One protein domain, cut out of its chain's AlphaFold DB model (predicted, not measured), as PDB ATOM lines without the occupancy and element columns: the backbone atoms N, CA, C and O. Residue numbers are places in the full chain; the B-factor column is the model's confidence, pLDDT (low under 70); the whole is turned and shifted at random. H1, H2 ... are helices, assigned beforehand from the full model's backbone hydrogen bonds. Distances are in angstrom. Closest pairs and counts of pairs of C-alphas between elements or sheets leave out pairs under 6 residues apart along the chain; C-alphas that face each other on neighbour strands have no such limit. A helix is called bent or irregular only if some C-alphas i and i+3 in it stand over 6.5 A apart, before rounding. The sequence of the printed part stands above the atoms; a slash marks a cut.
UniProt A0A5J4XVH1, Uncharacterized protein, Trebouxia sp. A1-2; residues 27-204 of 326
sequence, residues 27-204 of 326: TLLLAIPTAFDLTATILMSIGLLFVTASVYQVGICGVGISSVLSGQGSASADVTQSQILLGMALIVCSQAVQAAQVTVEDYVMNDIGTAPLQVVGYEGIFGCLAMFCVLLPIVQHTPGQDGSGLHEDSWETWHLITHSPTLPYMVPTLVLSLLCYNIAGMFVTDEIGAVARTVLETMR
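AT A GLANCE: This is residues 27 to 204 of the 326 residues of an uncharacterized protein of Trebouxia sp. A1-2 (UniProt A0A5J4XVH1). Two long helices, H1 and H4, lie side by side and run opposite ways, while H5, H6 and H7 make an open triangle beside them with an empty middle. H7 and H8 form a helical hairpin at one end of H4; H2 and H3 are short helices by the other end of the H1 and H4 pair. The 178 printed residues hold eight named helices, H1 to H8, and no named strand: all helix, compact, radius of gyration of the C-alphas 17.8 A, spans 50 by 42 by 29 A.

IN THESE COORDINATES: H1, residues 31 to 50, begins at C-alpha (33.861, -10.550, -37.948) and is 29.5 A long. H2 is residues 53 to 57, H3 64 to 70. H4, residues 81 to 110, is 43.9 A; H5, 116 to 141, is 35.8 A, with a kink of 36 degrees near residue 130, and only just irregular: C-alphas 133 and 136 are 7.0 A apart. H6 is residues 154 to 163; H7, 167 to 191, is 35.8 A. H8, 194 to 204, ends at C-alpha (47.000, -25.715, -55.713).

HOW THE PARTS SIT: H1 touches H4, closest C-alphas Gly 47 and Gly 87, 3.9 A, at a shallow tilt of 20 degrees. With residues 31 to 38 alone, H1 touches H5 at a steep tilt of 49 degrees, closest C-alphas Thr 34 and Glu 123, 5.3 A. H2 and H3 only just touch, with 3 pairs of C-alphas within 8 A, the closest Val 55 and Gly 64, 5.2 A. H7 is the hub; it touches H5, closest C-alphas Pro 116 and Met 186, 5.6 A, and H4, Asp 106 and Thr 189, 6.1 A. H6 and H7 touch only at the corner, closest C-alphas Ile 161 and Leu 167, 5.3 A. H8 touches H7, Thr 189 and Arg 197, 5.7 A. Every O i to N i+4 pair is within hydrogen-bond range in H2, H4, H6 and H8; H1 has 15 of 16, H3 2 of 3, H5 20 of 22, H7 20 of 21.

THE WHOLE: The C-alphas farthest apart, Asp 78 and Gly 113, are 50.0 A apart. The printed part has no cut; the link from H5 to H6 is long. Residues 51 to 79 and 143 to 150 have pLDDT under 70.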
ATOM      1  N   THR A  27      37.849  -6.577 -32.061       77.94
ATOM      2  CA  THR A  27      37.256  -7.923 -32.124       77.94
ATOM      3  C   THR A  27      36.074  -7.996 -33.095       77.94
ATOM      4  O   THR A  27      35.944  -8.969 -33.826       77.94
ATOM      5  N   LEU A  28      35.222  -6.969 -33.154       78.50
ATOM      6  CA  LEU A  28      34.116  -6.903 -34.117       78.50
ATOM      7  C   LEU A  28      34.604  -6.688 -35.551       78.50
ATOM      8  O   LEU A  28      33.973  -7.162 -36.489       78.50
ATOM      9  N   LEU A  29      35.740  -6.013 -35.733       82.88
ATOM     10  CA  LEU A  29      36.365  -5.855 -37.045       82.88
ATOM     11  C   LEU A  29      36.822  -7.212 -37.612       82.88
ATOM     12  O   LEU A  29      36.750  -7.413 -38.821       82.88
ATOM     13  N   LEU A  30      37.171  -8.175 -36.750       83.56
ATOM     14  CA  LEU A  30      37.494  -9.556 -37.141       83.56
ATOM     15  C   LEU A  30      36.279 -10.368 -37.617       83.56
ATOM     16  O   LEU A  30      36.464 -11.404 -38.242       83.56
ATOM     17  N   ALA A  31      35.047  -9.905 -37.385       88.44
ATOM     18  CA  ALA A  31      33.861 -10.550 -37.948       88.44
ATOM     19  C   ALA A  31      33.684 -10.254 -39.451       88.44
ATOM     20  O   ALA A  31      32.935 -10.954 -40.130       88.44
ATOM     21  N   ILE A  32      34.360  -9.225 -39.982       90.94
ATOM     22  CA  ILE A  32      34.258  -8.830 -41.393       90.94
ATOM     23  C   ILE A  32      34.895  -9.891 -42.314       90.94
ATOM     24  O   ILE A  32      34.187 -10.343 -43.217       90.94
ATOM     25  N   PRO A  33      36.150 -10.347 -42.100       92.12
ATOM     26  CA  PRO A  33      36.704 -11.491 -42.831       92.12
ATOM     27  C   PRO A  33      35.784 -12.712 -42.831       92.12
ATOM     28  O   PRO A  33      35.475 -13.248 -43.889       92.12
ATOM     29  N   THR A  34      35.241 -13.080 -41.666       92.94
ATOM     30  CA  THR A  34      34.329 -14.225 -41.541       92.94
ATOM     31  C   THR A  34      33.055 -14.051 -42.364       92.94
ATOM     32  O   THR A  34      32.579 -14.996 -42.988       92.94
ATOM     33  N   ALA A  35      32.482 -12.844 -42.383       92.75
ATOM     34  CA  ALA A  35      31.300 -12.563 -43.186       92.75
ATOM     35  C   ALA A  35      31.594 -12.715 -44.685       92.75
ATOM     36  O   ALA A  35      30.769 -13.275 -45.413       92.75
ATOM     37  N   PHE A  36      32.763 -12.256 -45.146       94.38
ATOM     38  CA  PHE A  36      33.188 -12.454 -46.528       94.38
ATOM     39  C   PHE A  36      33.462 -13.928 -46.844       94.38
ATOM     40  O   PHE A  36      32.964 -14.403 -47.862       94.38
ATOM     41  N   ASP A  37      34.152 -14.661 -45.968       93.19
ATOM     42  CA  ASP A  37      34.441 -16.092 -46.141       93.19
ATOM     43  C   ASP A  37      33.154 -16.927 -46.249       93.19
ATOM     44  O   ASP A  37      32.956 -17.672 -47.213       93.19
ATOM     45  N   LEU A  38      32.206 -16.729 -45.326       92.38
ATOM     46  CA  LEU A  38      30.909 -17.408 -45.370       92.38
ATOM     47  C   LEU A  38      30.119 -17.032 -46.621       92.38
ATOM     48  O   LEU A  38      29.566 -17.909 -47.278       92.38
ATOM     49  N   THR A  39      30.084 -15.748 -46.986       93.00
ATOM     50  CA  THR A  39      29.374 -15.297 -48.192       93.00
ATOM     51  C   THR A  39      29.981 -15.918 -49.450       93.00
ATOM     52  O   THR A  39      29.247 -16.447 -50.285       93.00
ATOM     53  N   ALA A  40      31.309 -15.905 -49.579       91.75
ATOM     54  CA  ALA A  40      32.014 -16.529 -50.694       91.75
ATOM     55  C   ALA A  40      31.726 -18.035 -50.749       91.75
ATOM     56  O   ALA A  40      31.366 -18.556 -51.806       91.75
ATOM     57  N   THR A  41      31.798 -18.715 -49.606       89.69
ATOM     58  CA  THR A  41      31.526 -20.151 -49.501       89.69
ATOM     59  C   THR A  41      30.083 -20.485 -49.873       89.69
ATOM     60  O   THR A  41      29.861 -21.417 -50.637       89.69
ATOM     61  N   ILE A  42      29.096 -19.703 -49.428       89.44
ATOM     62  CA  ILE A  42      27.679 -19.910 -49.774       89.44
ATOM     63  C   ILE A  42      27.454 -19.722 -51.276       89.44
ATOM     64  O   ILE A  42      26.860 -20.589 -51.917       89.44
ATOM     65  N   LEU A  43      27.946 -18.622 -51.860       89.25
ATOM     66  CA  LEU A  43      27.818 -18.371 -53.300       89.25
ATOM     67  C   LEU A  43      28.477 -19.490 -54.115       89.25
ATOM     68  O   LEU A  43      27.910 -19.950 -55.107       89.25
ATOM     69  N   MET A  44      29.655 -19.941 -53.681       86.62
ATOM     70  CA  MET A  44      30.382 -21.038 -54.311       86.62
ATOM     71  C   MET A  44      29.610 -22.359 -54.216       86.62
ATOM     72  O   MET A  44      29.427 -23.018 -55.236       86.62
ATOM     73  N   SER A  45      29.107 -22.720 -53.034       83.25
ATOM     74  CA  SER A  45      28.330 -23.945 -52.818       83.25
ATOM     75  C   SER A  45      27.047 -23.971 -53.648       83.25
ATOM     76  O   SER A  45      26.744 -24.990 -54.260       83.25
ATOM     77  N   ILE A  46      26.332 -22.843 -53.754       83.25
ATOM     78  CA  ILE A  46      25.152 -22.729 -54.629       83.25
ATOM     79  C   ILE A  46      25.558 -22.853 -56.104       83.25
ATOM     80  O   ILE A  46      24.879 -23.529 -56.874       83.25
ATOM     81  N   GLY A  47      26.670 -22.237 -56.511       79.75
ATOM     82  CA  GLY A  47      27.183 -22.352 -57.877       79.75
ATOM     83  C   GLY A  47      27.526 -23.793 -58.271       79.75
ATOM     84  O   GLY A  47      27.209 -24.218 -59.384       79.75
ATOM     85  N   LEU A  48      28.093 -24.567 -57.340       75.88
ATOM     86  CA  LEU A  48      28.435 -25.982 -57.523       75.88
ATOM     87  C   LEU A  48      27.213 -26.911 -57.640       75.88
ATOM     88  O   LEU A  48      27.347 -28.024 -58.147       75.88
ATOM     89  N   LEU A  49      26.009 -26.469 -57.254       74.31
ATOM     90  CA  LEU A  49      24.781 -27.231 -57.534       74.31
ATOM     91  C   LEU A  49      24.497 -27.318 -59.040       74.31
ATOM     92  O   LEU A  49      23.928 -28.302 -59.509       74.31
ATOM     93  N   PHE A  50      24.911 -26.305 -59.805       71.12
ATOM     94  CA  PHE A  50      24.644 -26.209 -61.243       71.12
ATOM     95  C   PHE A  50      25.863 -26.520 -62.115       71.12
ATOM     96  O   PHE A  50      25.729 -26.645 -63.331       71.12
ATOM     97  N   VAL A  51      27.053 -26.621 -61.517       66.44
ATOM     98  CA  VAL A  51      28.331 -26.767 -62.221       66.44
ATOM     99  C   VAL A  51      29.174 -27.853 -61.552       66.44
ATOM    100  O   VAL A  51      29.324 -27.870 -60.336       66.44
ATOM    101  N   THR A  52      29.771 -28.748 -62.340       59.81
ATOM    102  CA  THR A  52      30.623 -29.828 -61.821       59.81
ATOM    103  C   THR A  52      31.900 -29.286 -61.164       59.81
ATOM    104  O   THR A  52      32.509 -28.328 -61.641       59.81
ATOM    105  N   ALA A  53      32.350 -29.927 -60.081       53.25
ATOM    106  CA  ALA A  53      33.491 -29.478 -59.275       53.25
ATOM    107  C   ALA A  53      34.814 -29.311 -60.058       53.25
ATOM    108  O   ALA A  53      35.615 -28.437 -59.722       53.25
ATOM    109  N   SER A  54      35.027 -30.084 -61.130       53.81
ATOM    110  CA  SER A  54      36.208 -29.973 -62.003       53.81
ATOM    111  C   SER A  54      36.275 -28.636 -62.755       53.81
ATOM    112  O   SER A  54      37.357 -28.116 -63.007       53.81
ATOM    113  N   VAL A  55      35.129 -28.021 -63.049       53.59
ATOM    114  CA  VAL A  55      35.024 -26.735 -63.761       53.59
ATOM    115  C   VAL A  55      35.450 -25.565 -62.877       53.59
ATOM    116  O   VAL A  55      36.090 -24.631 -63.351       53.59
ATOM    117  N   TYR A  56      35.122 -25.629 -61.583       51.19
ATOM    118  CA  TYR A  56      35.532 -24.632 -60.593       51.19
ATOM    119  C   TYR A  56      37.051 -24.639 -60.377       51.19
ATOM    120  O   TYR A  56      37.671 -23.583 -60.267       51.19
ATOM    121  N   GLN A  57      37.658 -25.829 -60.336       50.25
ATOM    122  CA  GLN A  57      39.087 -25.976 -60.064       50.25
ATOM    123  C   GLN A  57      39.961 -25.491 -61.223       50.25
ATOM    124  O   GLN A  57      41.102 -25.106 -60.989       50.25
ATOM    125  N   VAL A  58      39.451 -25.449 -62.456       52.00
ATOM    126  CA  VAL A  58      40.255 -25.048 -63.611       52.00
ATOM    127  C   VAL A  58      39.776 -23.715 -64.188       52.00
ATOM    128  O   VAL A  58      38.891 -23.666 -65.030       52.00
ATOM    129  N   GLY A  59      40.414 -22.630 -63.733       52.62
ATOM    130  CA  GLY A  59      40.542 -21.328 -64.407       52.62
ATOM    131  C   GLY A  59      39.361 -20.855 -65.272       52.62
ATOM    132  O   GLY A  59      39.224 -21.248 -66.434       52.62
ATOM    133  N   ILE A  60      38.608 -19.896 -64.724       53.12
ATOM    134  CA  ILE A  60      37.281 -19.375 -65.122       53.12
ATOM    135  C   ILE A  60      37.037 -19.025 -66.606       53.12
ATOM    136  O   ILE A  60      35.883 -18.865 -66.983       53.12
ATOM    137  N   CYS A  61      38.024 -18.972 -67.498       51.47
ATOM    138  CA  CYS A  61      37.748 -18.582 -68.893       51.47
ATOM    139  C   CYS A  61      38.046 -19.661 -69.941       51.47
ATOM    140  O   CYS A  61      37.320 -19.754 -70.924       51.47
ATOM    141  N   GLY A  62      39.092 -20.474 -69.772       48.03
ATOM    142  CA  GLY A  62      39.534 -21.403 -70.825       48.03
ATOM    143  C   GLY A  62      38.994 -22.820 -70.664       48.03
ATOM    144  O   GLY A  62      38.545 -23.441 -71.625       48.03
ATOM    145  N   VAL A  63      39.011 -23.325 -69.432       50.72
ATOM    146  CA  VAL A  63      38.657 -24.719 -69.128       50.72
ATOM    147  C   VAL A  63      37.223 -24.826 -68.622       50.72
ATOM    148  O   VAL A  63      36.560 -25.821 -68.903       50.72
ATOM    149  N   GLY A  64      36.682 -23.741 -68.061       52.31
ATOM    150  CA  GLY A  64      35.243 -23.556 -67.864       52.31
ATOM    151  C   GLY A  64      34.408 -23.820 -69.125       52.31
ATOM    152  O   GLY A  64      33.364 -24.458 -69.074       52.31
ATOM    153  N   ILE A  65      34.907 -23.403 -70.290       54.94
ATOM    154  CA  ILE A  65      34.240 -23.630 -71.581       54.94
ATOM    155  C   ILE A  65      34.340 -25.102 -72.007       54.94
ATOM    156  O   ILE A  65      33.419 -25.627 -72.628       54.94
ATOM    157  N   SER A  66      35.423 -25.799 -71.645       53.31
ATOM    158  CA  SER A  66      35.613 -27.212 -71.994       53.31
ATOM    159  C   SER A  66      34.553 -28.128 -71.387       53.31
ATOM    160  O   SER A  66      34.173 -29.102 -72.027       53.31
ATOM    161  N   SER A  67      34.033 -27.795 -70.204       52.66
ATOM    162  CA  SER A  67      32.992 -28.580 -69.535       52.66
ATOM    163  C   SER A  67      31.602 -28.322 -70.103       52.66
ATOM    164  O   SER A  67      30.821 -29.252 -70.286       52.66
ATOM    165  N   VAL A  68      31.316 -27.067 -70.468       57.53
ATOM    166  CA  VAL A  68      30.104 -26.704 -71.212       57.53
ATOM    167  C   VAL A  68      30.083 -27.434 -72.556       57.53
ATOM    168  O   VAL A  68      29.040 -27.934 -72.970       57.53
ATOM    169  N   LEU A  69      31.239 -27.541 -73.219       55.88
ATOM    170  CA  LEU A  69      31.388 -28.265 -74.483       55.88
ATOM    171  C   LEU A  69      31.386 -29.793 -74.314       55.88
ATOM    172  O   LEU A  69      30.907 -30.486 -75.208       55.88
ATOM    173  N   SER A  70      31.894 -30.326 -73.197       54.03
ATOM    174  CA  SER A  70      31.888 -31.769 -72.922       54.03
ATOM    175  C   SER A  70      30.537 -32.287 -72.423       54.03
ATOM    176  O   SER A  70      30.350 -33.501 -72.345       54.03
ATOM    177  N   GLY A  71      29.589 -31.392 -72.108       50.19
ATOM    178  CA  GLY A  71      28.235 -31.741 -71.667       50.19
ATOM    179  C   GLY A  71      28.186 -32.457 -70.315       50.19
ATOM    180  O   GLY A  71      27.150 -33.010 -69.953       50.19
ATOM    181  N   GLN A  72      29.291 -32.474 -69.567       50.03
ATOM    182  CA  GLN A  72      29.349 -33.071 -68.236       50.03
ATOM    183  C   GLN A  72      28.776 -32.075 -67.222       50.03
ATOM    184  O   GLN A  72      29.491 -31.233 -66.686       50.03
ATOM    185  N   GLY A  73      27.459 -32.138 -67.012       48.88
ATOM    186  CA  GLY A  73      26.792 -31.547 -65.852       48.88
ATOM    187  C   GLY A  73      26.899 -32.459 -64.625       48.88
ATOM    188  O   GLY A  73      27.189 -33.650 -64.748       48.88
ATOM    189  N   SER A  74      26.678 -31.907 -63.428       46.06
ATOM    190  CA  SER A  74      26.633 -32.677 -62.176       46.06
ATOM    191  C   SER A  74      25.666 -33.865 -62.293       46.06
ATOM    192  O   SER A  74      24.561 -33.722 -62.808       46.06
ATOM    193  N   ALA A  75      26.083 -35.037 -61.805       42.62
ATOM    194  CA  ALA A  75      25.488 -36.352 -62.076       42.62
ATOM    195  C   ALA A  75      24.043 -36.593 -61.571       42.62
ATOM    196  O   ALA A  75      23.579 -37.730 -61.631       42.62
ATOM    197  N   SER A  76      23.329 -35.572 -61.083       43.31
ATOM    198  CA  SER A  76      22.095 -35.771 -60.305       43.31
ATOM    199  C   SER A  76      20.864 -34.961 -60.746       43.31
ATOM    200  O   SER A  76      19.805 -35.166 -60.163       43.31
ATOM    201  N   ALA A  77      20.924 -34.097 -61.767       49.84
ATOM    202  CA  ALA A  77      19.721 -33.432 -62.300       49.84
ATOM    203  C   ALA A  77      19.895 -32.963 -63.757       49.84
ATOM    204  O   ALA A  77      20.993 -32.579 -64.152       49.84
ATOM    205  N   ASP A  78      18.806 -32.930 -64.535       57.41
ATOM    206  CA  ASP A  78      18.760 -32.263 -65.846       57.41
ATOM    207  C   ASP A  78      18.874 -30.740 -65.650       57.41
ATOM    208  O   ASP A  78      17.882 -30.021 -65.506       57.41
ATOM    209  N   VAL A  79      20.107 -30.238 -65.585       65.75
ATOM    210  CA  VAL A  79      20.386 -28.810 -65.401       65.75
ATOM    211  C   VAL A  79      20.249 -28.085 -66.741       65.75
ATOM    212  O   VAL A  79      20.875 -28.441 -67.740       65.75
ATOM    213  N   THR A  80      19.441 -27.025 -66.774       79.00
ATOM    214  CA  THR A  80      19.260 -26.204 -67.981       79.00
ATOM    215  C   THR A  80      20.512 -25.361 -68.251       79.00
ATOM    216  O   THR A  80      21.169 -24.890 -67.325       79.00
ATOM    217  N   GLN A  81      20.815 -25.064 -69.519       73.69
ATOM    218  CA  GLN A  81      21.961 -24.220 -69.901       73.69
ATOM    219  C   GLN A  81      21.980 -22.846 -69.190       73.69
ATOM    220  O   GLN A  81      23.048 -22.328 -68.864       73.69
ATOM    221  N   SER A  82      20.811 -22.264 -68.901       77.56
ATOM    222  CA  SER A  82      20.688 -21.017 -68.130       77.56
ATOM    223  C   SER A  82      21.114 -21.165 -66.665       77.56
ATOM    224  O   SER A  82      21.694 -20.237 -66.106       77.56
ATOM    225  N   GLN A  83      20.872 -22.324 -66.051       77.38
ATOM    226  CA  GLN A  83      21.288 -22.631 -64.681       77.38
ATOM    227  C   GLN A  83      22.801 -22.860 -64.601       77.38
ATOM    228  O   GLN A  83      23.432 -22.368 -63.672       77.38
ATOM    229  N   ILE A  84      23.398 -23.503 -65.612       75.38
ATOM    230  CA  ILE A  84      24.861 -23.635 -65.728       75.38
ATOM    231  C   ILE A  84      25.512 -22.246 -65.809       75.38
ATOM    232  O   ILE A  84      26.468 -21.962 -65.090       75.38
ATOM    233  N   LEU A  85      24.967 -21.345 -66.638       79.12
ATOM    234  CA  LEU A  85      25.468 -19.970 -66.749       79.12
ATOM    235  C   LEU A  85      25.330 -19.192 -65.432       79.12
ATOM    236  O   LEU A  85      26.257 -18.484 -65.040       79.12
ATOM    237  N   LEU A  86      24.199 -19.345 -64.738       84.44
ATOM    238  CA  LEU A  86      23.986 -18.753 -63.419       84.44
ATOM    239  C   LEU A  86      24.987 -19.296 -62.389       84.44
ATOM    240  O   LEU A  86      25.567 -18.511 -61.644       84.44
ATOM    241  N   GLY A  87      25.244 -20.605 -62.382       81.19
ATOM    242  CA  GLY A  87      26.238 -21.226 -61.507       81.19
ATOM    243  C   GLY A  87      27.649 -20.701 -61.766       81.19
ATOM    244  O   GLY A  87      28.346 -20.327 -60.824       81.19
ATOM    245  N   MET A  88      28.039 -20.562 -63.040       80.56
ATOM    246  CA  MET A  88      29.313 -19.936 -63.410       80.56
ATOM    247  C   MET A  88      29.399 -18.489 -62.910       80.56
ATOM    248  O   MET A  88      30.403 -18.116 -62.309       80.56
ATOM    249  N   ALA A  89      28.348 -17.684 -63.092       84.69
ATOM    250  CA  ALA A  89      28.325 -16.302 -62.612       84.69
ATOM    251  C   ALA A  89      28.460 -16.210 -61.081       84.69
ATOM    252  O   ALA A  89      29.235 -15.392 -60.586       84.69
ATOM    253  N   LEU A  90      27.766 -17.074 -60.330       87.62
ATOM    254  CA  LEU A  90      27.872 -17.137 -58.868       87.62
ATOM    255  C   LEU A  90      29.284 -17.509 -58.402       87.62
ATOM    256  O   LEU A  90      29.784 -16.906 -57.453       87.62
ATOM    257  N   ILE A  91      29.943 -18.442 -59.095       84.44
ATOM    258  CA  ILE A  91      31.338 -18.815 -58.827       84.44
ATOM    259  C   ILE A  91      32.280 -17.631 -59.081       84.44
ATOM    260  O   ILE A  91      33.139 -17.345 -58.252       84.44
ATOM    261  N   VAL A  92      32.131 -16.899 -60.190       84.69
ATOM    262  CA  VAL A  92      32.980 -15.718 -60.443       84.69
ATOM    263  C   VAL A  92      32.770 -14.651 -59.366       84.69
ATOM    264  O   VAL A  92      33.736 -14.082 -58.854       84.69
ATOM    265  N   CYS A  93      31.517 -14.408 -58.975       89.44
ATOM    266  CA  CYS A  93      31.196 -13.482 -57.894       89.44
ATOM    267  C   CYS A  93      31.797 -13.927 -56.555       89.44
ATOM    268  O   CYS A  93      32.330 -13.087 -55.830       89.44
ATOM    269  N   SER A  94      31.767 -15.224 -56.227       90.38
ATOM    270  CA  SER A  94      32.353 -15.722 -54.976       90.38
ATOM    271  C   SER A  94      33.865 -15.515 -54.921       90.38
ATOM    272  O   SER A  94      34.384 -15.147 -53.871       90.38
ATOM    273  N   GLN A  95      34.567 -15.657 -56.050       88.38
ATOM    274  CA  GLN A  95      36.005 -15.385 -56.132       88.38
ATOM    275  C   GLN A  95      36.339 -13.914 -55.852       88.38
ATOM    276  O   GLN A  95      37.326 -13.627 -55.181       88.38
ATOM    277  N   ALA A  96      35.500 -12.972 -56.298       89.81
ATOM    278  CA  ALA A  96      35.684 -11.558 -55.968       89.81
ATOM    279  C   ALA A  96      35.517 -11.291 -54.459       89.81
ATOM    280  O   ALA A  96      36.289 -10.532 -53.874       89.81
ATOM    281  N   VAL A  97      34.543 -11.947 -53.820       93.25
ATOM    282  CA  VAL A  97      34.331 -11.855 -52.366       93.25
ATOM    283  C   VAL A  97      35.494 -12.489 -51.595       93.25
ATOM    284  O   VAL A  97      35.981 -11.896 -50.637       93.25
ATOM    285  N   GLN A  98      35.997 -13.641 -52.046       91.00
ATOM    286  CA  GLN A  98      37.172 -14.298 -51.464       91.00
ATOM    287  C   GLN A  98      38.439 -13.439 -51.605       91.00
ATOM    288  O   GLN A  98      39.203 -13.298 -50.657       91.00
ATOM    289  N   ALA A  99      38.650 -12.779 -52.746       88.56
ATOM    290  CA  ALA A  99      39.767 -11.844 -52.899       88.56
ATOM    291  C   ALA A  99      39.661 -10.652 -51.925       88.56
ATOM    292  O   ALA A  99      40.666 -10.211 -51.359       88.56
ATOM    293  N   ALA A 100      38.442 -10.150 -51.689       90.69
ATOM    294  CA  ALA A 100      38.198  -9.108 -50.694       90.69
ATOM    295  C   ALA A 100      38.493  -9.599 -49.267       90.69
ATOM    296  O   ALA A 100      39.167  -8.886 -48.526       90.69
ATOM    297  N   GLN A 101      38.067 -10.815 -48.904       93.62
ATOM    298  CA  GLN A 101      38.394 -11.456 -47.623       93.62
ATOM    299  C   GLN A 101      39.909 -11.475 -47.388       93.62
ATOM    300  O   GLN A 101      40.366 -10.901 -46.402       93.62
ATOM    301  N   VAL A 102      40.683 -12.051 -48.316       90.38
ATOM    302  CA  VAL A 102      42.146 -12.185 -48.172       90.38
ATOM    303  C   VAL A 102      42.818 -10.812 -48.040       90.38
ATOM    304  O   VAL A 102      43.768 -10.645 -47.279       90.38
ATOM    305  N   THR A 103      42.298  -9.791 -48.729       90.31
ATOM    306  CA  THR A 103      42.802  -8.411 -48.609       90.31
ATOM    307  C   THR A 103      42.499  -7.804 -47.233       90.31
ATOM    308  O   THR A 103      43.331  -7.092 -46.669       90.31
ATOM    309  N   VAL A 104      41.314  -8.069 -46.672       90.38
ATOM    310  CA  VAL A 104      40.953  -7.604 -45.323       90.38
ATOM    311  C   VAL A 104      41.771  -8.335 -44.261       90.38
ATOM    312  O   VAL A 104      42.216  -7.693 -43.314       90.38
ATOM    313  N   GLU A 105      42.006  -9.637 -44.408       91.19
ATOM    314  CA  GLU A 105      42.881 -10.413 -43.518       91.19
ATOM    315  C   GLU A 105      44.303  -9.855 -43.500       91.19
ATOM    316  O   GLU A 105      44.861  -9.617 -42.428       91.19
ATOM    317  N   ASP A 106      44.858  -9.589 -44.682       88.75
ATOM    318  CA  ASP A 106      46.182  -8.989 -44.838       88.75
ATOM    319  C   ASP A 106      46.253  -7.625 -44.131       88.75
ATOM    320  O   ASP A 106      47.136  -7.389 -43.305       88.75
ATOM    321  N   TYR A 107      45.244  -6.769 -44.321       85.56
ATOM    322  CA  TYR A 107      45.116  -5.499 -43.595       85.56
ATOM    323  C   TYR A 107      45.008  -5.689 -42.068       85.56
ATOM    324  O   TYR A 107      45.636  -4.976 -41.280       85.56
ATOM    325  N   VAL A 108      44.224  -6.661 -41.605       85.81
ATOM    326  CA  VAL A 108      44.061  -6.960 -40.174       85.81
ATOM    327  C   VAL A 108      45.380  -7.419 -39.541       85.81
ATOM    328  O   VAL A 108      45.672  -7.076 -38.388       85.81
ATOM    329  N   MET A 109      46.191  -8.182 -40.263       85.56
ATOM    330  CA  MET A 109      47.480  -8.648 -39.757       85.56
ATOM    331  C   MET A 109      48.527  -7.535 -39.817       85.56
ATOM    332  O   MET A 109      49.130  -7.208 -38.792       85.56
ATOM    333  N   ASN A 110      48.663  -6.865 -40.961       80.62
ATOM    334  CA  ASN A 110      49.741  -5.907 -41.200       80.62
ATOM    335  C   ASN A 110      49.475  -4.494 -40.647       80.62
ATOM    336  O   ASN A 110      50.385  -3.883 -40.077       80.62
ATOM    337  N   ASP A 111      48.250  -3.967 -40.740       79.75
ATOM    338  CA  ASP A 111      47.926  -2.612 -40.265       79.75
ATOM    339  C   ASP A 111      47.429  -2.593 -38.812       79.75
ATOM    340  O   ASP A 111      47.779  -1.693 -38.037       79.75
ATOM    341  N   ILE A 112      46.624  -3.583 -38.411       78.75
ATOM    342  CA  ILE A 112      46.092  -3.669 -37.037       78.75
ATOM    343  C   ILE A 112      47.082  -4.391 -36.103       78.75
ATOM    344  O   ILE A 112      47.126  -4.092 -34.898       78.75
ATOM    345  N   GLY A 113      47.952  -5.250 -36.648       78.81
ATOM    346  CA  GLY A 113      48.983  -5.973 -35.899       78.81
ATOM    347  C   GLY A 113      48.433  -7.179 -35.138       78.81
ATOM    348  O   GLY A 113      48.898  -7.459 -34.027       78.81
ATOM    349  N   THR A 114      47.398  -7.826 -35.677       81.81
ATOM    350  CA  THR A 114      46.779  -9.019 -35.082       81.81
ATOM    351  C   THR A 114      47.574 -10.259 -35.473       81.81
ATOM    352  O   THR A 114      47.949 -10.408 -36.628       81.81
ATOM    353  N   ALA A 115      47.831 -11.163 -34.524       87.50
ATOM    354  CA  ALA A 115      48.580 -12.378 -34.835       87.50
ATOM    355  C   ALA A 115      47.759 -13.326 -35.739       87.50
ATOM    356  O   ALA A 115      46.569 -13.506 -35.468       87.50
ATOM    357  N   PRO A 116      48.375 -14.028 -36.711       88.56
ATOM    358  CA  PRO A 116      47.660 -14.886 -37.667       88.56
ATOM    359  C   PRO A 116      46.778 -15.943 -36.995       88.56
ATOM    360  O   PRO A 116      45.609 -16.112 -37.328       88.56
ATOM    361  N   LEU A 117      47.305 -16.602 -35.958       90.06
ATOM    362  CA  LEU A 117      46.569 -17.623 -35.210       90.06
ATOM    363  C   LEU A 117      45.359 -17.053 -34.447       90.06
ATOM    364  O   LEU A 117      44.376 -17.760 -34.240       90.06
ATOM    365  N   GLN A 118      45.422 -15.785 -34.021       89.75
ATOM    366  CA  GLN A 118      44.279 -15.125 -33.386       89.75
ATOM    367  C   GLN A 118      43.175 -14.865 -34.408       89.75
ATOM    368  O   GLN A 118      42.019 -15.128 -34.093       89.75
ATOM    369  N   VAL A 119      43.522 -14.414 -35.619       90.56
ATOM    370  CA  VAL A 119      42.547 -14.192 -36.698       90.56
ATOM    371  C   VAL A 119      41.806 -15.493 -37.024       90.56
ATOM    372  O   VAL A 119      40.585 -15.522 -36.895       90.56
ATOM    373  N   VAL A 120      42.534 -16.597 -37.259       92.38
ATOM    374  CA  VAL A 120      41.937 -17.934 -37.496       92.38
ATOM    375  C   VAL A 120      41.010 -18.359 -36.351       92.38
ATOM    376  O   VAL A 120      39.935 -18.910 -36.575       92.38
ATOM    377  N   GLY A 121      41.419 -18.120 -35.100       92.00
ATOM    378  CA  GLY A 121      40.616 -18.469 -33.929       92.00
ATOM    379  C   GLY A 121      39.302 -17.688 -33.851       92.00
ATOM    380  O   GLY A 121      38.251 -18.279 -33.598       92.00
ATOM    381  N   TYR A 122      39.345 -16.373 -34.083       90.94
ATOM    382  CA  TYR A 122      38.146 -15.530 -34.087       90.94
ATOM    383  C   TYR A 122      37.222 -15.853 -35.260       90.94
ATOM    384  O   TYR A 122      36.014 -15.958 -35.052       90.94
ATOM    385  N   GLU A 123      37.769 -16.088 -36.451       91.56
ATOM    386  CA  GLU A 123      36.994 -16.534 -37.611       91.56
ATOM    387  C   GLU A 123      36.312 -17.873 -37.367       91.56
ATOM    388  O   GLU A 123      35.135 -18.019 -37.676       91.56
ATOM    389  N   GLY A 124      36.995 -18.825 -36.728       92.12
ATOM    390  CA  GLY A 124      36.384 -20.093 -36.337       92.12
ATOM    391  C   GLY A 124      35.210 -19.906 -35.371       92.12
ATOM    392  O   GLY A 124      34.177 -20.558 -35.519       92.12
ATOM    393  N   ILE A 125      35.323 -18.993 -34.401       92.56
ATOM    394  CA  ILE A 125      34.243 -18.709 -33.442       92.56
ATOM    395  C   ILE A 125      33.060 -18.024 -34.134       92.56
ATOM    396  O   ILE A 125      31.926 -18.489 -33.999       92.56
ATOM    397  N   PHE A 126      33.301 -16.939 -34.874       93.69
ATOM    398  CA  PHE A 126      32.247 -16.226 -35.598       93.69
ATOM    399  C   PHE A 126      31.620 -17.097 -36.690       93.69
ATOM    400  O   PHE A 126      30.405 -17.058 -36.868       93.69
ATOM    401  N   GLY A 127      32.423 -17.927 -37.353       92.06
ATOM    402  CA  GLY A 127      31.999 -18.875 -38.375       92.06
ATOM    403  C   GLY A 127      31.083 -19.936 -37.789       92.06
ATOM    404  O   GLY A 127      29.967 -20.105 -38.264       92.06
ATOM    405  N   CYS A 128      31.485 -20.575 -36.685       92.81
ATOM    406  CA  CYS A 128      30.623 -21.509 -35.960       92.81
ATOM    407  C   CYS A 128      29.318 -20.844 -35.505       92.81
ATOM    408  O   CYS A 128      28.246 -21.407 -35.714       92.81
ATOM    409  N   LEU A 129      29.379 -19.643 -34.920       93.50
ATOM    410  CA  LEU A 129      28.179 -18.922 -34.480       93.50
ATOM    411  C   LEU A 129      27.237 -18.620 -35.650       93.50
ATOM    412  O   LEU A 129      26.044 -18.891 -35.557       93.50
ATOM    413  N   ALA A 130      27.755 -18.102 -36.760       92.31
ATOM    414  CA  ALA A 130      26.954 -17.821 -37.945       92.31
ATOM    415  C   ALA A 130      26.393 -19.108 -38.578       92.31
ATOM    416  O   ALA A 130      25.226 -19.141 -38.964       92.31
ATOM    417  N   MET A 131      27.172 -20.191 -38.620       90.81
ATOM    418  CA  MET A 131      26.716 -21.483 -39.133       90.81
ATOM    419  C   MET A 131      25.583 -22.066 -38.285       90.81
ATOM    420  O   MET A 131      24.534 -22.397 -38.829       90.81
ATOM    421  N   PHE A 132      25.744 -22.144 -36.961       91.06
ATOM    422  CA  PHE A 132      24.733 -22.733 -36.075       91.06
ATOM    423  C   PHE A 132      23.504 -21.845 -35.871       91.06
ATOM    424  O   PHE A 132      22.394 -22.362 -35.769       91.06
ATOM    425  N   CYS A 133      23.676 -20.524 -35.783       91.31
ATOM    426  CA  CYS A 133      22.572 -19.616 -35.461       91.31
ATOM    427  C   CYS A 133      21.852 -19.056 -36.690       91.31
ATOM    428  O   CYS A 133      20.725 -18.586 -36.549       91.31
ATOM    429  N   VAL A 134      22.483 -19.067 -37.869       90.25
ATOM    430  CA  VAL A 134      21.925 -18.448 -39.080       90.25
ATOM    431  C   VAL A 134      21.817 -19.459 -40.211       90.25
ATOM    432  O   VAL A 134      20.708 -19.733 -40.659       90.25
ATOM    433  N   LEU A 135      22.932 -20.042 -40.660       87.75
ATOM    434  CA  LEU A 135      22.925 -20.822 -41.899       87.75
ATOM    435  C   LEU A 135      22.173 -22.153 -41.763       87.75
ATOM    436  O   LEU A 135      21.241 -22.391 -42.525       87.75
ATOM    437  N   LEU A 136      22.515 -22.985 -40.774       87.62
ATOM    438  CA  LEU A 136      21.864 -24.284 -40.566       87.62
ATOM    439  C   LEU A 136      20.344 -24.153 -40.353       87.62
ATOM    440  O   LEU A 136      19.605 -24.871 -41.024       87.62
ATOM    441  N   PRO A 137      19.831 -23.214 -39.527       88.25
ATOM    442  CA  PRO A 137      18.391 -22.993 -39.424       88.25
ATOM    443  C   PRO A 137      17.729 -22.625 -40.755       88.25
ATOM    444  O   PRO A 137      16.644 -23.124 -41.045       88.25
ATOM    445  N   ILE A 138      18.352 -21.772 -41.575       87.44
ATOM    446  CA  ILE A 138      17.796 -21.378 -42.880       87.44
ATOM    447  C   ILE A 138      17.711 -22.590 -43.811       87.44
ATOM    448  O   ILE A 138      16.667 -22.838 -44.413       87.44
ATOM    449  N   VAL A 139      18.796 -23.353 -43.909       84.38
ATOM    450  CA  VAL A 139      18.932 -24.494 -44.825       84.38
ATOM    451  C   VAL A 139      17.999 -25.644 -44.407       84.38
ATOM    452  O   VAL A 139      17.320 -26.214 -45.260       84.38
ATOM    453  N   GLN A 140      17.816 -25.879 -43.101       84.06
ATOM    454  CA  GLN A 140      16.822 -26.831 -42.573       84.06
ATOM    455  C   GLN A 140      15.370 -26.459 -42.906       84.06
ATOM    456  O   GLN A 140      14.532 -27.335 -43.093       84.06
ATOM    457  N   HIS A 141      15.037 -25.167 -42.978       82.19
ATOM    458  CA  HIS A 141      13.671 -24.717 -43.286       82.19
ATOM    459  C   HIS A 141      13.447 -24.438 -44.777       82.19
ATOM    460  O   HIS A 141      12.336 -24.087 -45.183       82.19
ATOM    461  N   THR A 142      14.484 -24.570 -45.605       79.94
ATOM    462  CA  THR A 142      14.373 -24.340 -47.045       79.94
ATOM    463  C   THR A 142      13.721 -25.557 -47.700       79.94
ATOM    464  O   THR A 142      14.210 -26.667 -47.507       79.94
ATOM    465  N   PRO A 143      12.636 -25.397 -48.478       69.81
ATOM    466  CA  PRO A 143      11.995 -26.525 -49.141       69.81
ATOM    467  C   PRO A 143      12.882 -27.060 -50.276       69.81
ATOM    468  O   PRO A 143      13.263 -26.319 -51.182       69.81
ATOM    469  N   GLY A 144      13.176 -28.357 -50.251       63.97
ATOM    470  CA  GLY A 144      13.924 -29.068 -51.289       63.97
ATOM    471  C   GLY A 144      13.811 -30.579 -51.090       63.97
ATOM    472  O   GLY A 144      13.540 -31.024 -49.982       63.97
ATOM    473  N   GLN A 145      13.958 -31.361 -52.162       59.97
ATOM    474  CA  GLN A 145      14.109 -32.816 -52.046       59.97
ATOM    475  C   GLN A 145      15.561 -33.154 -51.695       59.97
ATOM    476  O   GLN A 145      16.484 -32.474 -52.163       59.97
ATOM    477  N   ASP A 146      15.752 -34.217 -50.916       56.72
ATOM    478  CA  ASP A 146      17.072 -34.706 -50.520       56.72
ATOM    479  C   ASP A 146      17.928 -34.993 -51.758       56.72
ATOM    480  O   ASP A 146      17.547 -35.743 -52.658       56.72
ATOM    481  N   GLY A 147      19.088 -34.340 -51.832       54.16
ATOM    482  CA  GLY A 147      20.025 -34.489 -52.946       54.16
ATOM    483  C   GLY A 147      19.707 -33.679 -54.210       54.16
ATOM    484  O   GLY A 147      20.505 -33.730 -55.147       54.16
ATOM    485  N   SER A 148      18.615 -32.904 -54.257       52.88
ATOM    486  CA  SER A 148      18.269 -32.069 -55.424       52.88
ATOM    487  C   SER A 148      18.007 -30.589 -55.095       52.88
ATOM    488  O   SER A 148      17.364 -29.884 -55.877       52.88
ATOM    489  N   GLY A 149      18.478 -30.094 -53.947       58.22
ATOM    490  CA  GLY A 149      18.256 -28.710 -53.527       58.22
ATOM    491  C   GLY A 149      19.159 -28.245 -52.387       58.22
ATOM    492  O   GLY A 149      20.110 -28.920 -52.012       58.22
ATOM    493  N   LEU A 150      18.835 -27.071 -51.841       65.31
ATOM    494  CA  LEU A 150      19.492 -26.456 -50.680       65.31
ATOM    495  C   LEU A 150      18.964 -26.980 -49.333       65.31
ATOM    496  O   LEU A 150      19.232 -26.365 -48.312       65.31
ATOM    497  N   HIS A 151      18.158 -28.041 -49.315       77.38
ATOM    498  CA  HIS A 151      17.631 -28.581 -48.064       77.38
ATOM    499  C   HIS A 151      18.690 -29.448 -47.379       77.38
ATOM    500  O   HIS A 151      19.314 -30.283 -48.033       77.38
ATOM    501  N   GLU A 152      18.879 -29.254 -46.075       78.88
ATOM    502  CA  GLU A 152      19.797 -30.054 -45.263       78.88
ATOM    503  C   GLU A 152      19.090 -30.518 -43.994       78.88
ATOM    504  O   GLU A 152      18.683 -29.698 -43.170       78.88
ATOM    505  N   ASP A 153      19.000 -31.834 -43.812       84.31
ATOM    506  CA  ASP A 153      18.600 -32.435 -42.545       84.31
ATOM    507  C   ASP A 153      19.853 -32.783 -41.726       84.31
ATOM    508  O   ASP A 153      20.586 -33.750 -41.975       84.31
ATOM    509  N   SER A 154      20.121 -31.965 -40.708       85.75
ATOM    510  CA  SER A 154      21.267 -32.183 -39.823       85.75
ATOM    511  C   SER A 154      21.094 -33.412 -38.923       85.75
ATOM    512  O   SER A 154      22.094 -33.988 -38.484       85.75
ATOM    513  N   TRP A 155      19.856 -33.831 -38.637       85.62
ATOM    514  CA  TRP A 155      19.588 -35.025 -37.836       85.62
ATOM    515  C   TRP A 155      19.892 -36.291 -38.634       85.62
ATOM    516  O   TRP A 155      20.573 -37.191 -38.131       85.62
ATOM    517  N   GLU A 156      19.471 -36.327 -39.897       85.25
ATOM    518  CA  GLU A 156      19.838 -37.407 -40.814       85.25
ATOM    519  C   GLU A 156      21.355 -37.454 -41.034       85.25
ATOM    520  O   GLU A 156      21.972 -38.517 -40.929       85.25
ATOM    521  N   THR A 157      21.987 -36.294 -41.235       87.56
ATOM    522  CA  THR A 157      23.445 -36.191 -41.398       87.56
ATOM    523  C   THR A 157      24.188 -36.761 -40.190       87.56
ATOM    524  O   THR A 157      25.129 -37.546 -40.336       87.56
ATOM    525  N   TRP A 158      23.746 -36.433 -38.974       88.69
ATOM    526  CA  TRP A 158      24.322 -36.992 -37.751       88.69
ATOM    527  C   TRP A 158      24.133 -38.512 -37.657       88.69
ATOM    528  O   TRP A 158      25.058 -39.252 -37.295       88.69
ATOM    529  N   HIS A 159      22.949 -38.998 -38.024       88.75
ATOM    530  CA  HIS A 159      22.665 -40.427 -38.076       88.75
ATOM    531  C   HIS A 159      23.585 -41.149 -39.079       88.75
ATOM    532  O   HIS A 159      24.150 -42.196 -38.752       88.75
ATOM    533  N   LEU A 160      23.828 -40.559 -40.253       86.94
ATOM    534  CA  LEU A 160      24.717 -41.097 -41.285       86.94
ATOM    535  C   LEU A 160      26.183 -41.148 -40.824       86.94
ATOM    536  O   LEU A 160      26.872 -42.150 -41.046       86.94
ATOM    537  N   ILE A 161      26.666 -40.105 -40.138       89.81
ATOM    538  CA  ILE A 161      28.040 -40.056 -39.609       89.81
ATOM    539  C   ILE A 161      28.263 -41.145 -38.554       89.81
ATOM    540  O   ILE A 161      29.322 -41.765 -38.528       89.81
ATOM    541  N   THR A 162      27.278 -41.397 -37.693       90.06
ATOM    542  CA  THR A 162      27.420 -42.350 -36.578       90.06
ATOM    543  C   THR A 162      27.244 -43.811 -36.992       90.06
ATOM    544  O   THR A 162      27.842 -44.687 -36.370       90.06
ATOM    545  N   HIS A 163      26.458 -44.084 -38.035       92.31
ATOM    546  CA  HIS A 163      26.131 -45.451 -38.458       92.31
ATOM    547  C   HIS A 163      26.938 -45.948 -39.662       92.31
ATOM    548  O   HIS A 163      26.907 -47.141 -39.970       92.31
ATOM    549  N   SER A 164      27.668 -45.071 -40.350       92.31
ATOM    550  CA  SER A 164      28.525 -45.480 -41.465       92.31
ATOM    551  C   SER A 164      29.933 -45.878 -40.990       92.31
ATOM    552  O   SER A 164      30.481 -45.279 -40.066       92.31
ATOM    553  N   PRO A 165      30.571 -46.871 -41.634       88.19
ATOM    554  CA  PRO A 165      31.892 -47.348 -41.219       88.19
ATOM    555  C   PRO A 165      33.047 -46.407 -41.606       88.19
ATOM    556  O   PRO A 165      34.151 -46.552 -41.089       88.19
ATOM    557  N   THR A 166      32.828 -45.466 -42.531       88.75
ATOM    558  CA  THR A 166      33.887 -44.634 -43.137       88.75
ATOM    559  C   THR A 166      33.835 -43.163 -42.725       88.75
ATOM    560  O   THR A 166      34.883 -42.565 -42.469       88.75
ATOM    561  N   LEU A 167      32.642 -42.565 -42.625       90.38
ATOM    562  CA  LEU A 167      32.486 -41.138 -42.320       90.38
ATOM    563  C   LEU A 167      33.045 -40.694 -40.959       90.38
ATOM    564  O   LEU A 167      33.649 -39.619 -40.931       90.38
ATOM    565  N   PRO A 168      32.936 -41.458 -39.851       90.25
ATOM    566  CA  PRO A 168      33.427 -40.981 -38.558       90.25
ATOM    567  C   PRO A 168      34.956 -40.853 -38.508       90.25
ATOM    568  O   PRO A 168      35.471 -40.142 -37.651       90.25
ATOM    569  N   TYR A 169      35.686 -41.475 -39.441       90.50
ATOM    570  CA  TYR A 169      37.122 -41.247 -39.629       90.50
ATOM    571  C   TYR A 169      37.398 -40.134 -40.645       90.50
ATOM    572  O   TYR A 169      38.256 -39.284 -40.418       90.50
ATOM    573  N   MET A 170      36.647 -40.106 -41.748       89.00
ATOM    574  CA  MET A 170      36.848 -39.141 -42.830       89.00
ATOM    575  C   MET A 170      36.546 -37.697 -42.401       89.00
ATOM    576  O   MET A 170      37.310 -36.794 -42.738       89.00
ATOM    577  N   VAL A 171      35.472 -37.472 -41.633       91.62
ATOM    578  CA  VAL A 171      35.042 -36.127 -41.211       91.62
ATOM    579  C   VAL A 171      36.086 -35.452 -40.307       91.62
ATOM    580  O   VAL A 171      36.514 -34.347 -40.643       91.62
ATOM    581  N   PRO A 172      36.590 -36.076 -39.222       93.06
ATOM    582  CA  PRO A 172      37.656 -35.472 -38.419       93.06
ATOM    583  C   PRO A 172      38.949 -35.230 -39.203       93.06
ATOM    584  O   PRO A 172      39.586 -34.193 -39.016       93.06
ATOM    585  N   THR A 173      39.338 -36.149 -40.098       92.75
ATOM    586  CA  THR A 173      40.516 -35.954 -40.957       92.75
ATOM    587  C   THR A 173      40.344 -34.749 -41.877       92.75
ATOM    588  O   THR A 173      41.283 -33.963 -42.022       92.75
ATOM    589  N   LEU A 174      39.154 -34.559 -42.452       90.88
ATOM    590  CA  LEU A 174      38.834 -33.389 -43.266       90.88
ATOM    591  C   LEU A 174      38.919 -32.096 -42.443       90.88
ATOM    592  O   LEU A 174      39.620 -31.174 -42.849       90.88
ATOM    593  N   VAL A 175      38.276 -32.044 -41.271       92.81
ATOM    594  CA  VAL A 175      38.288 -30.858 -40.389       92.81
ATOM    595  C   VAL A 175      39.713 -30.489 -39.977       92.81
ATOM    596  O   VAL A 175      40.102 -29.325 -40.068       92.81
ATOM    597  N   LEU A 176      40.523 -31.473 -39.576       95.06
ATOM    598  CA  LEU A 176      41.919 -31.241 -39.205       95.06
ATOM    599  C   LEU A 176      42.747 -30.739 -40.396       95.06
ATOM    600  O   LEU A 176      43.562 -29.832 -40.244       95.06
ATOM    601  N   SER A 177      42.521 -31.300 -41.586       93.88
ATOM    602  CA  SER A 177      43.221 -30.883 -42.806       93.88
ATOM    603  C   SER A 177      42.869 -29.447 -43.197       93.88
ATOM    604  O   SER A 177      43.765 -28.674 -43.531       93.88
ATOM    605  N   LEU A 178      41.591 -29.067 -43.100       90.69
ATOM    606  CA  LEU A 178      41.126 -27.704 -43.369       90.69
ATOM    607  C   LEU A 178      41.669 -26.701 -42.346       90.69
ATOM    608  O   LEU A 178      42.110 -25.621 -42.730       90.69
ATOM    609  N   LEU A 179      41.727 -27.072 -41.064       93.12
ATOM    610  CA  LEU A 179      42.346 -26.238 -40.035       93.12
ATOM    611  C   LEU A 179      43.830 -25.994 -40.337       93.12
ATOM    612  O   LEU A 179      44.280 -24.849 -40.327       93.12
ATOM    613  N   CYS A 180      44.589 -27.049 -40.643       93.88
ATOM    614  CA  CYS A 180      45.995 -26.927 -41.026       93.88
ATOM    615  C   CYS A 180      46.171 -26.066 -42.284       93.88
ATOM    616  O   CYS A 180      47.085 -25.243 -42.330       93.88
ATOM    617  N   TYR A 181      45.294 -26.225 -43.279       89.31
ATOM    618  CA  TYR A 181      45.298 -25.418 -44.498       89.31
ATOM    619  C   TYR A 181      45.055 -23.931 -44.201       89.31
ATOM    620  O   TYR A 181      45.808 -23.091 -44.691       89.31
ATOM    621  N   ASN A 182      44.063 -23.605 -43.368       90.88
ATOM    622  CA  ASN A 182      43.742 -22.222 -43.009       90.88
ATOM    623  C   ASN A 182      44.848 -21.585 -42.162       90.88
ATOM    624  O   ASN A 182      45.249 -20.456 -42.431       90.88
ATOM    625  N   ILE A 183      45.425 -22.325 -41.209       92.81
ATOM    626  CA  ILE A 183      46.580 -21.854 -40.431       92.81
ATOM    627  C   ILE A 183      47.768 -21.573 -41.356       92.81
ATOM    628  O   ILE A 183      48.348 -20.491 -41.295       92.81
ATOM    629  N   ALA A 184      48.123 -22.521 -42.227       91.69
ATOM    630  CA  ALA A 184      49.225 -22.346 -43.169       91.69
ATOM    631  C   ALA A 184      48.975 -21.166 -44.121       91.69
ATOM    632  O   ALA A 184      49.887 -20.379 -44.364       91.69
ATOM    633  N   GLY A 185      47.740 -21.011 -44.610       88.62
ATOM    634  CA  GLY A 185      47.324 -19.882 -45.437       88.62
ATOM    635  C   GLY A 185      47.550 -18.541 -44.745       88.62
ATOM    636  O   GLY A 185      48.168 -17.658 -45.331       88.62
ATOM    637  N   MET A 186      47.148 -18.421 -43.480       89.94
ATOM    638  CA  MET A 186      47.310 -17.185 -42.711       89.94
ATOM    639  C   MET A 186      48.770 -16.842 -42.422       89.94
ATOM    640  O   MET A 186      49.149 -15.679 -42.505       89.94
ATOM    641  N   PHE A 187      49.622 -17.840 -42.169       90.62
ATOM    642  CA  PHE A 187      51.067 -17.605 -42.058       90.62
ATOM    643  C   PHE A 187      51.700 -17.142 -43.377       90.62
ATOM    644  O   PHE A 187      52.605 -16.312 -43.357       90.62
ATOM    645  N   VAL A 188      51.237 -17.648 -44.525       87.56
ATOM    646  CA  VAL A 188      51.706 -17.163 -45.834       87.56
ATOM    647  C   VAL A 188      51.281 -15.714 -46.060       87.56
ATOM    648  O   VAL A 188      52.098 -14.910 -46.510       87.56
ATOM    649  N   THR A 189      50.026 -15.379 -45.759       87.25
ATOM    650  CA  THR A 189      49.509 -14.016 -45.923       87.25
ATOM    651  C   THR A 189      50.246 -13.028 -45.012       87.25
ATOM    652  O   THR A 189      50.600 -11.953 -45.471       87.25
ATOM    653  N   ASP A 190      50.566 -13.400 -43.771       85.88
ATOM    654  CA  ASP A 190      51.318 -12.544 -42.836       85.88
ATOM    655  C   ASP A 190      52.770 -12.288 -43.280       85.88
ATOM    656  O   ASP A 190      53.257 -11.159 -43.235       85.88
ATOM    657  N   GLU A 191      53.473 -13.326 -43.745       82.19
ATOM    658  CA  GLU A 191      54.905 -13.222 -44.067       82.19
ATOM    659  C   GLU A 191      55.187 -12.713 -45.490       82.19
ATOM    660  O   GLU A 191      56.212 -12.067 -45.724       82.19
ATOM    661  N   ILE A 192      54.310 -13.025 -46.454       80.50
ATOM    662  CA  ILE A 192      54.522 -12.734 -47.883       80.50
ATOM    663  C   ILE A 192      53.445 -11.794 -48.452       80.50
ATOM    664  O   ILE A 192      53.752 -11.001 -49.341       80.50
ATOM    665  N   GLY A 193      52.211 -11.845 -47.939       80.69
ATOM    666  CA  GLY A 193      51.101 -10.967 -48.338       80.69
ATOM    667  C   GLY A 193      49.958 -11.672 -49.079       80.69
ATOM    668  O   GLY A 193      50.089 -12.807 -49.560       80.69
ATOM    669  N   ALA A 194      48.835 -10.961 -49.234       81.50
ATOM    670  CA  ALA A 194      47.628 -11.440 -49.922       81.50
ATOM    671  C   ALA A 194      47.880 -11.894 -51.370       81.50
ATOM    672  O   ALA A 194      47.321 -12.885 -51.843       81.50
ATOM    673  N   VAL A 195      48.763 -11.196 -52.090       81.81
ATOM    674  CA  VAL A 195      49.107 -11.539 -53.477       81.81
ATOM    675  C   VAL A 195      49.748 -12.925 -53.554       81.81
ATOM    676  O   VAL A 195      49.319 -13.762 -54.344       81.81
ATOM    677  N   ALA A 196      50.725 -13.220 -52.698       81.25
ATOM    678  CA  ALA A 196      51.365 -14.530 -52.684       81.25
ATOM    679  C   ALA A 196      50.388 -15.649 -52.294       81.25
ATOM    680  O   ALA A 196      50.439 -16.740 -52.867       81.25
ATOM    681  N   ARG A 197      49.458 -15.367 -51.372       83.44
ATOM    682  CA  ARG A 197      48.386 -16.293 -50.991       83.44
ATOM    683  C   ARG A 197      47.533 -16.698 -52.195       83.44
ATOM    684  O   ARG A 197      47.391 -17.895 -52.447       83.44
ATOM    685  N   THR A 198      47.047 -15.726 -52.968       80.81
ATOM    686  CA  THR A 198      46.236 -15.989 -54.174       80.81
ATOM    687  C   THR A 198      47.032 -16.734 -55.252       80.81
ATOM    688  O   THR A 198      46.534 -17.679 -55.863       80.81
ATOM    689  N   VAL A 199      48.317 -16.409 -55.425       79.62
ATOM    690  CA  VAL A 199      49.227 -17.146 -56.315       79.62
ATOM    691  C   VAL A 199      49.327 -18.626 -55.917       79.62
ATOM    692  O   VAL A 199      49.153 -19.499 -56.770       79.62
ATOM    693  N   LEU A 200      49.537 -18.944 -54.637       81.31
ATOM    694  CA  LEU A 200      49.585 -20.339 -54.177       81.31
ATOM    695  C   LEU A 200      48.245 -21.066 -54.347       81.31
ATOM    696  O   LEU A 200      48.225 -22.255 -54.668       81.31
ATOM    697  N   GLU A 201      47.127 -20.365 -54.180       78.62
ATOM    698  CA  GLU A 201      45.793 -20.930 -54.401       78.62
ATOM    699  C   GLU A 201      45.551 -21.304 -55.859       78.62
ATOM    700  O   GLU A 201      44.984 -22.370 -56.118       78.62
ATOM    701  N   THR A 202      46.038 -20.494 -56.804       76.12
ATOM    702  CA  THR A 202      45.989 -20.851 -58.229       76.12
ATOM    703  C   THR A 202      46.833 -22.093 -58.517       76.12
ATOM    704  O   THR A 202      46.364 -23.007 -59.193       76.12
ATOM    705  N   MET A 203      48.031 -22.199 -57.931       77.31
ATOM    706  CA  MET A 203      48.915 -23.359 -58.113       77.31
ATOM    707  C   MET A 203      48.348 -24.647 -57.507       77.31
ATOM    708  O   MET A 203      48.528 -25.724 -58.074       77.31
ATOM    709  N   ARG A 204      47.637 -24.564 -56.376       82.12
ATOM    710  CA  ARG A 204      47.000 -25.715 -55.713       82.12
ATOM    711  C   ARG A 204      46.117 -26.516 -56.670       82.12
ATOM    712  O   ARG A 204      46.141 -27.739 -56.615       82.12
TER     713      ARG A 204